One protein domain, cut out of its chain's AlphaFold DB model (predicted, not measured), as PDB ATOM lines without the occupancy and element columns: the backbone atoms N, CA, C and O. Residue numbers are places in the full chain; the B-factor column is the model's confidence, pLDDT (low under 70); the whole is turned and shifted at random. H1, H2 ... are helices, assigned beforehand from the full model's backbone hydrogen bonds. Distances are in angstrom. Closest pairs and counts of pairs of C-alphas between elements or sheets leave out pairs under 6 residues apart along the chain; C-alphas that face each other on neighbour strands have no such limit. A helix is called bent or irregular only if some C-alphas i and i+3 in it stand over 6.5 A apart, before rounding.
ATOM      1  N   TYR A   2       7.085 -25.466 -37.019       64.94
ATOM      2  CA  TYR A   2       7.206 -24.006 -37.230       64.94
ATOM      3  C   TYR A   2       7.007 -23.527 -38.686       64.94
ATOM      4  O   TYR A   2       6.942 -22.324 -38.909       64.94
ATOM      5  N   PHE A   3       6.915 -24.448 -39.652       76.44
ATOM      6  CA  PHE A   3       6.810 -24.165 -41.088       76.44
ATOM      7  C   PHE A   3       5.678 -24.947 -41.776       76.44
ATOM      8  O   PHE A   3       5.735 -25.167 -42.983       76.44
ATOM      9  N   ASP A   4       4.664 -25.400 -41.027       76.88
ATOM     10  CA  ASP A   4       3.549 -26.194 -41.585       76.88
ATOM     11  C   ASP A   4       2.752 -25.439 -42.669       76.88
ATOM     12  O   ASP A   4       2.056 -26.053 -43.475       76.88
ATOM     13  N   ASP A   5       2.822 -24.108 -42.668       83.81
ATOM     14  CA  ASP A   5       2.136 -23.201 -43.585       83.81
ATOM     15  C   ASP A   5       2.984 -22.784 -44.798       83.81
ATOM     16  O   ASP A   5       2.474 -22.116 -45.701       83.81
ATOM     17  N   VAL A   6       4.259 -23.184 -44.853       79.56
ATOM     18  CA  VAL A   6       5.157 -22.850 -45.961       79.56
ATOM     19  C   VAL A   6       5.169 -24.007 -46.969       79.56
ATOM     20  O   VAL A   6       5.600 -25.113 -46.629       79.56
ATOM     21  N   PRO A   7       4.703 -23.791 -48.213       78.31
ATOM     22  CA  PRO A   7       4.711 -24.831 -49.233       78.31
ATOM     23  C   PRO A   7       6.146 -25.247 -49.575       78.31
ATOM     24  O   PRO A   7       7.071 -24.439 -49.504       78.31
ATOM     25  N   ASP A   8       6.308 -26.513 -49.960       79.19
ATOM     26  CA  ASP A   8       7.577 -27.090 -50.424       79.19
ATOM     27  C   ASP A   8       8.718 -27.075 -49.385       79.19
ATOM     28  O   ASP A   8       9.892 -27.221 -49.732       79.19
ATOM     29  N   VAL A   9       8.392 -26.949 -48.091       84.06
ATOM     30  CA  VAL A   9       9.363 -27.175 -47.015       84.06
ATOM     31  C   VAL A   9       9.620 -28.664 -46.854       84.06
ATOM     32  O   VAL A   9       8.711 -29.458 -46.618       84.06
ATOM     33  N   CYS A  10      10.895 -29.032 -46.922       81.50
ATOM     34  CA  CYS A  10      11.356 -30.375 -46.616       81.50
ATOM     35  C   CYS A  10      12.190 -30.350 -45.334       81.50
ATOM     36  O   CYS A  10      13.114 -29.544 -45.197       81.50
ATOM     37  N   SER A  11      11.868 -31.235 -44.391       81.94
ATOM     38  CA  SER A  11      12.717 -31.488 -43.233       81.94
ATOM     39  C   SER A  11      13.776 -32.530 -43.583       81.94
ATOM     40  O   SER A  11      13.541 -33.464 -44.348       81.94
ATOM     41  N   MET A  12      14.956 -32.372 -42.998       83.12
ATOM     42  CA  MET A  12      16.028 -33.350 -43.084       83.12
ATOM     43  C   MET A  12      16.403 -33.762 -41.668       83.12
ATOM     44  O   MET A  12      16.724 -32.914 -40.843       83.12
ATOM     45  N   ASP A  13      16.375 -35.065 -41.399       82.62
ATOM     46  CA  ASP A  13      16.825 -35.621 -40.124       82.62
ATOM     47  C   ASP A  13      18.313 -35.984 -40.183       82.62
ATOM     48  O   ASP A  13      18.731 -37.146 -40.241       82.62
ATOM     49  N   ASP A  14      19.143 -34.949 -40.233       81.50
ATOM     50  CA  ASP A  14      20.593 -35.080 -40.305       81.50
ATOM     51  C   ASP A  14      21.199 -35.651 -39.018       81.50
ATOM     52  O   ASP A  14      22.236 -36.313 -39.065       81.50
ATOM     53  N   TYR A  15      20.549 -35.442 -37.872       79.00
ATOM     54  CA  TYR A  15      21.042 -35.936 -36.592       79.00
ATOM     55  C   TYR A  15      20.835 -37.446 -36.435       79.00
ATOM     56  O   TYR A  15      21.787 -38.156 -36.101       79.00
ATOM     57  N   ARG A  16      19.644 -37.988 -36.741       80.25
ATOM     58  CA  ARG A  16      19.455 -39.451 -36.718       80.25
ATOM     59  C   ARG A  16      20.297 -40.148 -37.777       80.25
ATOM     60  O   ARG A  16      20.772 -41.260 -37.531       80.25
ATOM     61  N   TRP A  17      20.507 -39.513 -38.932       87.50
ATOM     62  CA  TRP A  17      21.465 -40.006 -39.918       87.50
ATOM     63  C   TRP A  17      22.876 -40.105 -39.322       87.50
ATOM     64  O   TRP A  17      23.497 -41.160 -39.432       87.50
ATOM     65  N   ALA A  18      23.349 -39.066 -38.629       85.06
ATOM     66  CA  ALA A  18      24.673 -39.061 -38.012       85.06
ATOM     67  C   ALA A  18      24.824 -40.175 -36.965       85.06
ATOM     68  O   ALA A  18      25.767 -40.955 -37.038       85.06
ATOM     69  N   LEU A  19      23.846 -40.343 -36.067       82.38
ATOM     70  CA  LEU A  19      23.859 -41.418 -35.063       82.38
ATOM     71  C   LEU A  19      23.810 -42.822 -35.684       82.38
ATOM     72  O   LEU A  19      24.389 -43.773 -35.162       82.38
ATOM     73  N   ARG A  20      23.092 -42.995 -36.800       84.56
ATOM     74  CA  ARG A  20      23.105 -44.253 -37.564       84.56
ATOM     75  C   ARG A  20      24.491 -44.503 -38.155       84.56
ATOM     76  O   ARG A  20      25.008 -45.607 -38.030       84.56
ATOM     77  N   ARG A  21      25.107 -43.465 -38.717       84.06
ATOM     78  CA  ARG A  21      26.432 -43.541 -39.321       84.06
ATOM     79  C   ARG A  21      27.526 -43.852 -38.296       84.06
ATOM     80  O   ARG A  21      28.363 -44.699 -38.583       84.06
ATOM     81  N   CYS A  22      27.475 -43.265 -37.098       79.94
ATOM     82  CA  CYS A  22      28.391 -43.610 -36.004       79.94
ATOM     83  C   CYS A  22      28.298 -45.100 -35.640       79.94
ATOM     84  O   CYS A  22      29.321 -45.776 -35.568       79.94
ATOM     85  N   ARG A  23      27.074 -45.642 -35.521       81.00
ATOM     86  CA  ARG A  23      26.845 -47.075 -35.246       81.00
ATOM     87  C   ARG A  23      27.379 -47.996 -36.346       81.00
ATOM     88  O   ARG A  23      27.911 -49.056 -36.049       81.00
ATOM     89  N   GLU A  24      27.243 -47.610 -37.613       84.00
ATOM     90  CA  GLU A  24      27.771 -48.382 -38.751       84.00
ATOM     91  C   GLU A  24      29.302 -48.382 -38.829       84.00
ATOM     92  O   GLU A  24      29.887 -49.271 -39.445       84.00
ATOM     93  N   MET A  25      29.949 -47.369 -38.253       75.75
ATOM     94  CA  MET A  25      31.401 -47.217 -38.270       75.75
ATOM     95  C   MET A  25      32.105 -48.001 -37.148       75.75
ATOM     96  O   MET A  25      33.327 -47.922 -37.071       75.75
ATOM     97  N   ASP A  26      31.360 -48.754 -36.321       65.81
ATOM     98  CA  ASP A  26      31.862 -49.467 -35.128       65.81
ATOM     99  C   ASP A  26      32.675 -48.547 -34.196       65.81
ATOM    100  O   ASP A  26      33.661 -48.940 -33.576       65.81
ATOM    101  N   VAL A  27      32.285 -47.270 -34.154       59.78
ATOM    102  CA  VAL A  27      32.805 -46.294 -33.198       59.78
ATOM    103  C   VAL A  27      31.953 -46.441 -31.943       59.78
ATOM    104  O   VAL A  27      30.725 -46.381 -32.045       59.78
ATOM    105  N   ASP A  28      32.586 -46.644 -30.782       50.50
ATOM    106  CA  ASP A  28      31.913 -46.613 -29.478       50.50
ATOM    107  C   ASP A  28      31.223 -45.250 -29.325       50.50
ATOM    108  O   ASP A  28      31.845 -44.254 -28.973       50.50
ATOM    109  N   SER A  29      29.937 -45.200 -29.674       45.62
ATOM    110  CA  SER A  29      29.130 -43.984 -29.645       45.62
ATOM    111  C   SER A  29      28.941 -43.581 -28.192       45.62
ATOM    112  O   SER A  29      28.204 -44.242 -27.459       45.62
ATOM    113  N   HIS A  30      29.564 -42.482 -27.771       51.69
ATOM    114  CA  HIS A  30      29.292 -41.901 -26.454       51.69
ATOM    115  C   HIS A  30      27.877 -41.297 -26.377       51.69
ATOM    116  O   HIS A  30      27.396 -40.940 -25.300       51.69
ATOM    117  N   LEU A  31      27.193 -41.202 -27.521       48.62
ATOM    118  CA  LEU A  31      25.806 -40.783 -27.667       48.62
ATOM    119  C   LEU A  31      24.878 -42.014 -27.726       48.62
ATOM    120  O   LEU A  31      24.635 -42.570 -28.799       48.62
ATOM    121  N   PRO A 126      38.424 -28.743 -44.827       72.00
ATOM    122  CA  PRO A 126      39.111 -29.980 -45.217       72.00
ATOM    123  C   PRO A 126      40.140 -30.463 -44.189       72.00
ATOM    124  O   PRO A 126      40.344 -31.663 -44.035       72.00
ATOM    125  N   VAL A 127      40.810 -29.523 -43.521       69.50
ATOM    126  CA  VAL A 127      41.879 -29.799 -42.558       69.50
ATOM    127  C   VAL A 127      41.278 -30.290 -41.249       69.50
ATOM    128  O   VAL A 127      41.724 -31.307 -40.727       69.50
ATOM    129  N   GLU A 128      40.250 -29.601 -40.749       71.88
ATOM    130  CA  GLU A 128      39.547 -29.987 -39.524       71.88
ATOM    131  C   GLU A 128      38.922 -31.371 -39.654       71.88
ATOM    132  O   GLU A 128      39.157 -32.247 -38.827       71.88
ATOM    133  N   ARG A 129      38.217 -31.602 -40.763       77.12
ATOM    134  CA  ARG A 129      37.582 -32.881 -41.053       77.12
ATOM    135  C   ARG A 129      38.584 -34.029 -41.071       77.12
ATOM    136  O   ARG A 129      38.352 -35.068 -40.467       77.12
ATOM    137  N   GLU A 130      39.701 -33.857 -41.770       72.50
ATOM    138  CA  GLU A 130      40.717 -34.902 -41.891       72.50
ATOM    139  C   GLU A 130      41.497 -35.118 -40.584       72.50
ATOM    140  O   GLU A 130      42.022 -36.206 -40.341       72.50
ATOM    141  N   TRP A 131      41.566 -34.101 -39.722       73.06
ATOM    142  CA  TRP A 131      42.042 -34.267 -38.356       73.06
ATOM    143  C   TRP A 131      41.037 -35.077 -37.526       73.06
ATOM    144  O   TRP A 131      41.428 -36.093 -36.953       73.06
ATOM    145  N   LEU A 132      39.753 -34.709 -37.536       72.50
ATOM    146  CA  LEU A 132      38.703 -35.393 -36.774       72.50
ATOM    147  C   LEU A 132      38.536 -36.852 -37.196       72.50
ATOM    148  O   LEU A 132      38.554 -37.724 -36.342       72.50
ATOM    149  N   ARG A 133      38.547 -37.174 -38.495       77.38
ATOM    150  CA  ARG A 133      38.506 -38.578 -38.961       77.38
ATOM    151  C   ARG A 133      39.555 -39.488 -38.322       77.38
ATOM    152  O   ARG A 133      39.340 -40.693 -38.250       77.38
ATOM    153  N   ARG A 134      40.704 -38.936 -37.921       69.12
ATOM    154  CA  ARG A 134      41.803 -39.699 -37.314       69.12
ATOM    155  C   ARG A 134      41.781 -39.725 -35.790       69.12
ATOM    156  O   ARG A 134      42.410 -40.612 -35.226       69.12
ATOM    157  N   HIS A 135      41.135 -38.755 -35.149       68.19
ATOM    158  CA  HIS A 135      41.243 -38.546 -33.699       68.19
ATOM    159  C   HIS A 135      39.898 -38.635 -32.976       68.19
ATOM    160  O   HIS A 135      39.872 -39.024 -31.817       68.19
ATOM    161  N   ASP A 136      38.807 -38.297 -33.658       71.31
ATOM    162  CA  ASP A 136      37.440 -38.320 -33.150       71.31
ATOM    163  C   ASP A 136      36.451 -38.455 -34.328       71.31
ATOM    164  O   ASP A 136      35.926 -37.480 -34.882       71.31
ATOM    165  N   ALA A 137      36.271 -39.698 -34.783       74.62
ATOM    166  CA  ALA A 137      35.415 -40.015 -35.922       74.62
ATOM    167  C   ALA A 137      33.924 -39.791 -35.622       74.62
ATOM    168  O   ALA A 137      33.173 -39.465 -36.539       74.62
ATOM    169  N   GLU A 138      33.499 -39.917 -34.360       75.75
ATOM    170  CA  GLU A 138      32.136 -39.580 -33.942       75.75
ATOM    171  C   GLU A 138      31.897 -38.076 -34.123       75.75
ATOM    172  O   GLU A 138      30.950 -37.684 -34.815       75.75
ATOM    173  N   LEU A 139      32.802 -37.236 -33.604       76.81
ATOM    174  CA  LEU A 139      32.722 -35.786 -33.749       76.81
ATOM    175  C   LEU A 139      32.769 -35.349 -35.214       76.81
ATOM    176  O   LEU A 139      32.036 -34.435 -35.593       76.81
ATOM    177  N   GLU A 140      33.565 -36.007 -36.064       84.12
ATOM    178  CA  GLU A 140      33.564 -35.730 -37.507       84.12
ATOM    179  C   GLU A 140      32.174 -35.897 -38.126       84.12
ATOM    180  O   GLU A 140      31.713 -35.016 -38.861       84.12
ATOM    181  N   VAL A 141      31.498 -37.000 -37.808       83.06
ATOM    182  CA  VAL A 141      30.191 -37.333 -38.375       83.06
ATOM    183  C   VAL A 141      29.128 -36.355 -37.874       83.06
ATOM    184  O   VAL A 141      28.377 -35.803 -38.685       83.06
ATOM    185  N   VAL A 142      29.090 -36.067 -36.567       82.00
ATOM    186  CA  VAL A 142      28.082 -35.167 -35.967       82.00
ATOM    187  C   VAL A 142      28.341 -33.672 -36.217       82.00
ATOM    188  O   VAL A 142      27.499 -32.835 -35.878       82.00
ATOM    189  N   SER A 143      29.464 -33.317 -36.847       81.69
ATOM    190  CA  SER A 143      29.782 -31.947 -37.265       81.69
ATOM    191  C   SER A 143      29.862 -31.828 -38.794       81.69
ATOM    192  O   SER A 143      28.894 -31.423 -39.444       81.69
ATOM    193  N   HIS A 144      30.991 -32.213 -39.387       85.44
ATOM    194  CA  HIS A 144      31.283 -32.076 -40.812       85.44
ATOM    195  C   HIS A 144      30.456 -33.015 -41.682       85.44
ATOM    196  O   HIS A 144      30.029 -32.598 -42.759       85.44
ATOM    197  N   GLY A 145      30.214 -34.249 -41.231       88.69
ATOM    198  CA  GLY A 145      29.354 -35.200 -41.935       88.69
ATOM    199  C   GLY A 145      27.934 -34.656 -42.088       88.69
ATOM    200  O   GLY A 145      27.360 -34.693 -43.176       88.69
ATOM    201  N   ARG A 146      27.394 -34.049 -41.026       90.62
ATOM    202  CA  ARG A 146      26.089 -33.375 -41.063       90.62
ATOM    203  C   ARG A 146      26.085 -32.169 -41.999       90.62
ATOM    204  O   ARG A 146      25.183 -32.058 -42.821       90.62
ATOM    205  N   SER A 147      27.107 -31.311 -41.949       91.69
ATOM    206  CA  SER A 147      27.233 -30.185 -42.890       91.69
ATOM    207  C   SER A 147      27.339 -30.632 -44.354       91.69
ATOM    208  O   SER A 147      26.772 -29.982 -45.231       91.69
ATOM    209  N   GLU A 148      28.037 -31.737 -44.627       91.50
ATOM    210  CA  GLU A 148      28.097 -32.354 -45.957       91.50
ATOM    211  C   GLU A 148      26.711 -32.818 -46.406       91.50
ATOM    212  O   GLU A 148      26.252 -32.432 -47.479       91.50
ATOM    213  N   ARG A 149      26.004 -33.565 -45.551       90.88
ATOM    214  CA  ARG A 149      24.667 -34.069 -45.868       90.88
ATOM    215  C   ARG A 149      23.647 -32.951 -46.079       90.88
ATOM    216  O   ARG A 149      22.859 -33.034 -47.014       90.88
ATOM    217  N   MET A 150      23.693 -31.891 -45.270       91.62
ATOM    218  CA  MET A 150      22.873 -30.684 -45.452       91.62
ATOM    219  C   MET A 150      23.059 -30.072 -46.843       91.62
ATOM    220  O   MET A 150      22.082 -29.727 -47.510       91.62
ATOM    221  N   ALA A 151      24.310 -29.934 -47.287       91.81
ATOM    222  CA  ALA A 151      24.620 -29.366 -48.592       91.81
ATOM    223  C   ALA A 151      24.183 -30.285 -49.741       91.81
ATOM    224  O   ALA A 151      23.649 -29.796 -50.734       91.81
ATOM    225  N   ASP A 152      24.362 -31.599 -49.599       91.19
ATOM    226  CA  ASP A 152      23.906 -32.569 -50.596       91.19
ATOM    227  C   ASP A 152      22.397 -32.575 -50.744       91.19
ATOM    228  O   ASP A 152      21.895 -32.559 -51.864       91.19
ATOM    229  N   TYR A 153      21.681 -32.546 -49.624       89.81
ATOM    230  CA  TYR A 153      20.231 -32.471 -49.614       89.81
ATOM    231  C   TYR A 153      19.751 -31.207 -50.337       89.81
ATOM    232  O   TYR A 153      18.938 -31.278 -51.259       89.81
ATOM    233  N   ALA A 154      20.326 -30.048 -50.006       90.00
ATOM    234  CA  ALA A 154      19.998 -28.795 -50.681       90.00
ATOM    235  C   ALA A 154      20.333 -28.820 -52.185       90.00
ATOM    236  O   ALA A 154      19.558 -28.312 -52.993       90.00
ATOM    237  N   ALA A 155      21.461 -29.419 -52.579       89.12
ATOM    238  CA  ALA A 155      21.862 -29.540 -53.980       89.12
ATOM    239  C   ALA A 155      20.983 -30.522 -54.770       89.12
ATOM    240  O   ALA A 155      20.715 -30.282 -55.948       89.12
ATOM    241  N   PHE A 156      20.523 -31.601 -54.132       87.00
ATOM    242  CA  PHE A 156      19.626 -32.595 -54.717       87.00
ATOM    243  C   PHE A 156      18.247 -32.002 -55.030       87.00
ATOM    244  O   PHE A 156      17.722 -32.218 -56.118       87.00
ATOM    245  N   HIS A 157      17.696 -31.195 -54.121       83.12
ATOM    246  CA  HIS A 157      16.399 -30.530 -54.302       83.12
ATOM    247  C   HIS A 157      16.488 -29.194 -55.077       83.12
ATOM    248  O   HIS A 157      15.474 -28.562 -55.376       83.12
ATOM    249  N   GLY A 158      17.701 -28.742 -55.408       73.38
ATOM    250  CA  GLY A 158      17.998 -27.400 -55.911       73.38
ATOM    251  C   GLY A 158      17.889 -27.199 -57.419       73.38
ATOM    252  O   GLY A 158      18.867 -26.776 -58.041       73.38
ATOM    253  N   ASP A 159      16.707 -27.417 -57.999       69.81
ATOM    254  CA  ASP A 159      16.447 -27.113 -59.421       69.81
ATOM    255  C   ASP A 159      15.915 -25.683 -59.668       69.81
ATOM    256  O   ASP A 159      15.966 -25.197 -60.798       69.81
ATOM    257  N   GLY A 160      15.484 -24.965 -58.619       64.75
ATOM    258  CA  GLY A 160      14.916 -23.604 -58.705       64.75
ATOM    259  C   GLY A 160      15.444 -22.586 -57.683       64.75
ATOM    260  O   GLY A 160      14.900 -21.490 -57.579       64.75
ATOM    261  N   GLY A 161      16.507 -22.929 -56.948       77.62
ATOM    262  CA  GLY A 161      16.999 -22.166 -55.796       77.62
ATOM    263  C   GLY A 161      16.364 -22.649 -54.489       77.62
ATOM    264  O   GLY A 161      15.149 -22.748 -54.380       77.62
ATOM    265  N   VAL A 162      17.200 -22.982 -53.503       82.50
ATOM    266  CA  VAL A 162      16.777 -23.540 -52.209       82.50
ATOM    267  C   VAL A 162      17.219 -22.609 -51.092       82.50
ATOM    268  O   VAL A 162      18.371 -22.172 -51.052       82.50
ATOM    269  N   HIS A 163      16.305 -22.330 -50.166       85.62
ATOM    270  CA  HIS A 163      16.618 -21.660 -48.911       85.62
ATOM    271  C   HIS A 163      16.894 -22.714 -47.842       85.62
ATOM    272  O   HIS A 163      15.991 -23.418 -47.402       85.62
ATOM    273  N   LEU A 164      18.157 -22.826 -47.436       87.62
ATOM    274  CA  LEU A 164      18.579 -23.776 -46.416       87.62
ATOM    275  C   LEU A 164      18.606 -23.098 -45.041       87.62
ATOM    276  O   LEU A 164      19.338 -22.130 -44.832       87.62
ATOM    277  N   VAL A 165      17.823 -23.631 -44.103       87.00
ATOM    278  CA  VAL A 165      17.788 -23.187 -42.704       87.00
ATOM    279  C   VAL A 165      18.528 -24.214 -41.853       87.00
ATOM    280  O   VAL A 165      18.091 -25.352 -41.727       87.00
ATOM    281  N   VAL A 166      19.666 -23.816 -41.285       86.88
ATOM    282  CA  VAL A 166      20.533 -24.677 -40.462       86.88
ATOM    283  C   VAL A 166      21.064 -23.908 -39.257       86.88
ATOM    284  O   VAL A 166      21.080 -22.675 -39.246       86.88
ATOM    285  N   GLY A 167      21.542 -24.636 -38.245       83.88
ATOM    286  CA  GLY A 167      22.228 -24.033 -37.104       83.88
ATOM    287  C   GLY A 167      23.460 -23.231 -37.538       83.88
ATOM    288  O   GLY A 167      24.202 -23.646 -38.429       83.88
ATOM    289  N   ALA A 168      23.710 -22.093 -36.883       83.69
ATOM    290  CA  ALA A 168      24.781 -21.165 -37.263       83.69
ATOM    291  C   ALA A 168      26.178 -21.816 -37.306       83.69
ATOM    292  O   ALA A 168      26.998 -21.427 -38.134       83.69
ATOM    293  N   ALA A 169      26.427 -22.826 -36.467       83.06
ATOM    294  CA  ALA A 169      27.685 -23.576 -36.439       83.06
ATOM    295  C   ALA A 169      27.941 -24.390 -37.722       83.06
ATOM    296  O   ALA A 169      29.088 -24.594 -38.101       83.06
ATOM    297  N   HIS A 170      26.888 -24.817 -38.427       87.50
ATOM    298  CA  HIS A 170      27.021 -25.603 -39.655       87.50
ATOM    299  C   HIS A 170      27.296 -24.748 -40.893       87.50
ATOM    300  O   HIS A 170      27.724 -25.293 -41.913       87.50
ATOM    301  N   GLN A 171      27.058 -23.433 -40.827       88.06
ATOM    302  CA  GLN A 171      27.124 -22.542 -41.987       88.06
ATOM    303  C   GLN A 171      28.469 -22.616 -42.734       88.06
ATOM    304  O   GLN A 171      28.419 -22.771 -43.955       88.06
ATOM    305  N   PRO A 172      29.650 -22.599 -42.079       86.12
ATOM    306  CA  PRO A 172      30.921 -22.665 -42.801       86.12
ATOM    307  C   PRO A 172      31.094 -23.969 -43.591       86.12
ATOM    308  O   PRO A 172      31.541 -23.951 -44.738       86.12
ATOM    309  N   GLY A 173      30.701 -25.102 -43.000       89.00
ATOM    310  CA  GLY A 173      30.773 -26.409 -43.656       89.00
ATOM    311  C   GLY A 173      29.786 -26.536 -44.804       89.00
ATOM    312  O   GLY A 173      30.154 -26.965 -45.894       89.00
ATOM    313  N   VAL A 174      28.548 -26.096 -44.589       92.06
ATOM    314  CA  VAL A 174      27.507 -26.092 -45.619       92.06
ATOM    315  C   VAL A 174      27.933 -25.250 -46.820       92.06
ATOM    316  O   VAL A 174      27.858 -25.729 -47.949       92.06
ATOM    317  N   VAL A 175      28.440 -24.031 -46.593       90.94
ATOM    318  CA  VAL A 175      28.946 -23.166 -47.671       90.94
ATOM    319  C   VAL A 175      30.061 -23.863 -48.440       90.94
ATOM    320  O   VAL A 175      29.976 -23.956 -49.662       90.94
ATOM    321  N   TYR A 176      31.048 -24.430 -47.741       89.88
ATOM    322  CA  TYR A 176      32.151 -25.150 -48.375       89.88
ATOM    323  C   TYR A 176      31.665 -26.266 -49.320       89.88
ATOM    324  O   TYR A 176      32.135 -26.372 -50.455       89.88
ATOM    325  N   TYR A 177      30.702 -27.094 -48.901       91.94
ATOM    326  CA  TYR A 177      30.195 -28.182 -49.747       91.94
ATOM    327  C   TYR A 177      29.297 -27.699 -50.891       91.94
ATOM    328  O   TYR A 177      29.375 -28.254 -51.989       91.94
ATOM    329  N   LEU A 178      28.495 -26.652 -50.680       91.88
ATOM    330  CA  LEU A 178      27.699 -26.036 -51.746       91.88
ATOM    331  C   LEU A 178      28.587 -25.422 -52.836       91.88
ATOM    332  O   LEU A 178      28.289 -25.570 -54.021       91.88
ATOM    333  N   GLU A 179      29.704 -24.793 -52.466       91.69
ATOM    334  CA  GLU A 179      30.693 -24.301 -53.433       91.69
ATOM    335  C   GLU A 179      31.287 -25.444 -54.258       91.69
ATOM    336  O   GLU A 179      31.417 -25.322 -55.473       91.69
ATOM    337  N   ARG A 180      31.547 -26.605 -53.650       91.62
ATOM    338  CA  ARG A 180      32.049 -27.776 -54.386       91.62
ATOM    339  C   ARG A 180      31.029 -28.359 -55.366       91.62
ATOM    340  O   ARG A 180      31.441 -28.831 -56.424       91.62
ATOM    341  N   HIS A 181      29.732 -28.312 -55.051       90.50
ATOM    342  CA  HIS A 181      28.665 -28.633 -56.013       90.50
ATOM    343  C   HIS A 181      28.626 -27.619 -57.159       90.50
ATOM    344  O   HIS A 181      28.601 -28.013 -58.323       90.50
ATOM    345  N   ARG A 182      28.676 -26.318 -56.841       90.00
ATOM    346  CA  ARG A 182      28.709 -25.232 -57.837       90.00
ATOM    347  C   ARG A 182      29.894 -25.375 -58.795       90.00
ATOM    348  O   ARG A 182      29.730 -25.192 -59.996       90.00
ATOM    349  N   ASP A 183      31.061 -25.719 -58.261       91.81
ATOM    350  CA  ASP A 183      32.322 -25.779 -59.005       91.81
ATOM    351  C   ASP A 183      32.539 -27.146 -59.696       91.81
ATOM    352  O   ASP A 183      33.574 -27.380 -60.317       91.81
ATOM    353  N   GLY A 184      31.568 -28.067 -59.612       89.00
ATOM    354  CA  GLY A 184      31.613 -29.375 -60.280       89.00
ATOM    355  C   GLY A 184      32.572 -30.386 -59.642       89.00
ATOM    356  O   GLY A 184      32.868 -31.426 -60.226       89.00
ATOM    357  N   HIS A 185      33.055 -30.109 -58.432       88.94
ATOM    358  CA  HIS A 185      33.884 -31.023 -57.642       88.94
ATOM    359  C   HIS A 185      33.065 -32.047 -56.846       88.94
ATOM    360  O   HIS A 185      33.640 -32.883 -56.145       88.94
ATOM    361  N   ARG A 186      31.732 -31.967 -56.924       88.44
ATOM    362  CA  ARG A 186      30.788 -32.870 -56.268       88.44
ATOM    363  C   ARG A 186      29.547 -33.081 -57.138       88.44
ATOM    364  O   ARG A 186      29.112 -32.155 -57.817       88.44
ATOM    365  N   SER A 187      29.015 -34.303 -57.126       82.19
ATOM    366  CA  SER A 187      27.829 -34.707 -57.889       82.19
ATOM    367  C   SER A 187      26.581 -34.715 -57.008       82.19
ATOM    368  O   SER A 187      26.647 -35.063 -55.832       82.19
ATOM    369  N   ARG A 188      25.427 -34.397 -57.603       78.31
ATOM    370  CA  ARG A 188      24.108 -34.505 -56.955       78.31
ATOM    371  C   ARG A 188      23.616 -35.955 -56.828       78.31
ATOM    372  O   ARG A 188      22.736 -36.224 -56.023       78.31
ATOM    373  N   GLY A 189      24.148 -36.870 -57.645       67.12
ATOM    374  CA  GLY A 189      23.633 -38.238 -57.792       67.12
ATOM    375  C   GLY A 189      24.035 -39.222 -56.692       67.12
ATOM    376  O   GLY A 189      23.500 -40.324 -56.660       67.12
ATOM    377  N   ASP A 190      24.947 -38.832 -55.801       67.31
ATOM    378  CA  ASP A 190      25.515 -39.727 -54.781       67.31
ATOM    379  C   ASP A 190      24.731 -39.688 -53.453       67.31
ATOM    380  O   ASP A 190      25.104 -40.353 -52.485       67.31
ATOM    381  N   LEU A 191      23.655 -38.892 -53.374       77.00
ATOM    382  CA  LEU A 191      22.852 -38.773 -52.161       77.00
ATOM    383  C   LEU A 191      21.864 -39.938 -52.034       77.00
ATOM    384  O   LEU A 191      20.862 -40.008 -52.744       77.00
ATOM    385  N   GLU A 192      22.089 -40.792 -51.039       68.38
ATOM    386  CA  GLU A 192      21.073 -41.728 -50.562       68.38
ATOM    387  C   GLU A 192      20.106 -41.009 -49.607       68.38
ATOM    388  O   GLU A 192      20.481 -40.542 -48.514       68.38
ATOM    389  N   LEU A 193      18.843 -40.907 -50.030       68.00
ATOM    390  CA  LEU A 193      17.745 -40.486 -49.170       68.00
ATOM    391  C   LEU A 193      17.475 -41.616 -48.179       68.00
ATOM    392  O   LEU A 193      17.092 -42.720 -48.552       68.00
ATOM    393  N   VAL A 194      17.739 -41.330 -46.910       61.69
ATOM    394  CA  VAL A 194      17.454 -42.246 -45.814       61.69
ATOM    395  C   VAL A 194      16.150 -41.758 -45.206       61.69
ATOM    396  O   VAL A 194      16.128 -40.640 -44.689       61.69
ATOM    397  N   GLU A 195      15.093 -42.561 -45.340       49.91
ATOM    398  CA  GLU A 195      13.812 -42.365 -44.644       49.91
ATOM    399  C   GLU A 195      13.961 -42.503 -43.116       49.91
ATOM    400  O   GLU A 195      14.811 -43.306 -42.631       49.91
TER     401      GLU A 195
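Overview. This is residues 2 to 31 and 126 to 195 of the 195 residues of an uncharacterized protein of Halobacteriales archaeon QH_10_70_21 (UniProt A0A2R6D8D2). One long helix, H3, runs through the middle, with H1 and H4 crossing it on opposite sides and H2 folded back along its first part as a helical hairpin. Residues 2 to 13 and 183 to 195 are long end stretches with no named element. The printed part has 100 residues, all helix in class, with H1, H2, H3 and H4 in that order and no named strand. It is compact, with a radius of gyration of the C-alphas of 14.2 A, and rounded, spanning 40 by 32 by 26 A.

Along the chain. H3, residues 137 to 156, is 25.6 A long, from C-alpha 137 at (35.415, -40.015, -35.922). It has a kink of 32 degrees near residue 144; it is neither bent nor irregular, but only just: C-alphas 142 and 145 are 6.1 A apart. H4, residues 168 to 182, is 21.3 A long and ends at (28.709, -25.232, -57.837); it is irregular, with C-alphas 169 and 172 7.2 A apart. H1 is residues 14 to 24, 15.2 A, beginning at (20.593, -35.080, -40.305), and H2 is residues 126 to 135, 14.5 A.

Arrangement. H3 is the hub, and helix packing is mostly crossed. H3 touches H4 at a steep tilt of 53 degrees, the same way; their closest C-alphas, of Ser 147 and Val 174, are 4.9 A apart. H3 touches H1 at a steep tilt of 51 degrees, opposite ways, closest at C-alphas of Val 142 and Ala 18, 5.6 A. With residues 139 to 144 alone, H3 touches H2, its hairpin partner, at a steep tilt of 39 degrees, opposite ways, closest at C-alphas of Glu 140 and Leu 132, 5.2 A. H1, H2 and H4 are apart from one another. Every O i to N i+4 pair is within hydrogen-bond range in H1; the counts are 5 of 6 in H2, 14 of 16 in H3 and 9 of 11 in H4.

Size, cuts and confidence. The farthest C-alphas, of Asp 5 and Arg 134, are 43.4 A apart. Residues 32 to 125 are not printed, and C-alphas 31 and 126 are 24.5 A apart across this cut, which lies between H1 and H2. The link from H2 to H3 is tight and that from H3 to H4 is long. Mean pLDDT of the printed part is 79.8; 18 residues are under 70, among them 26 to 31 and 192 to 195.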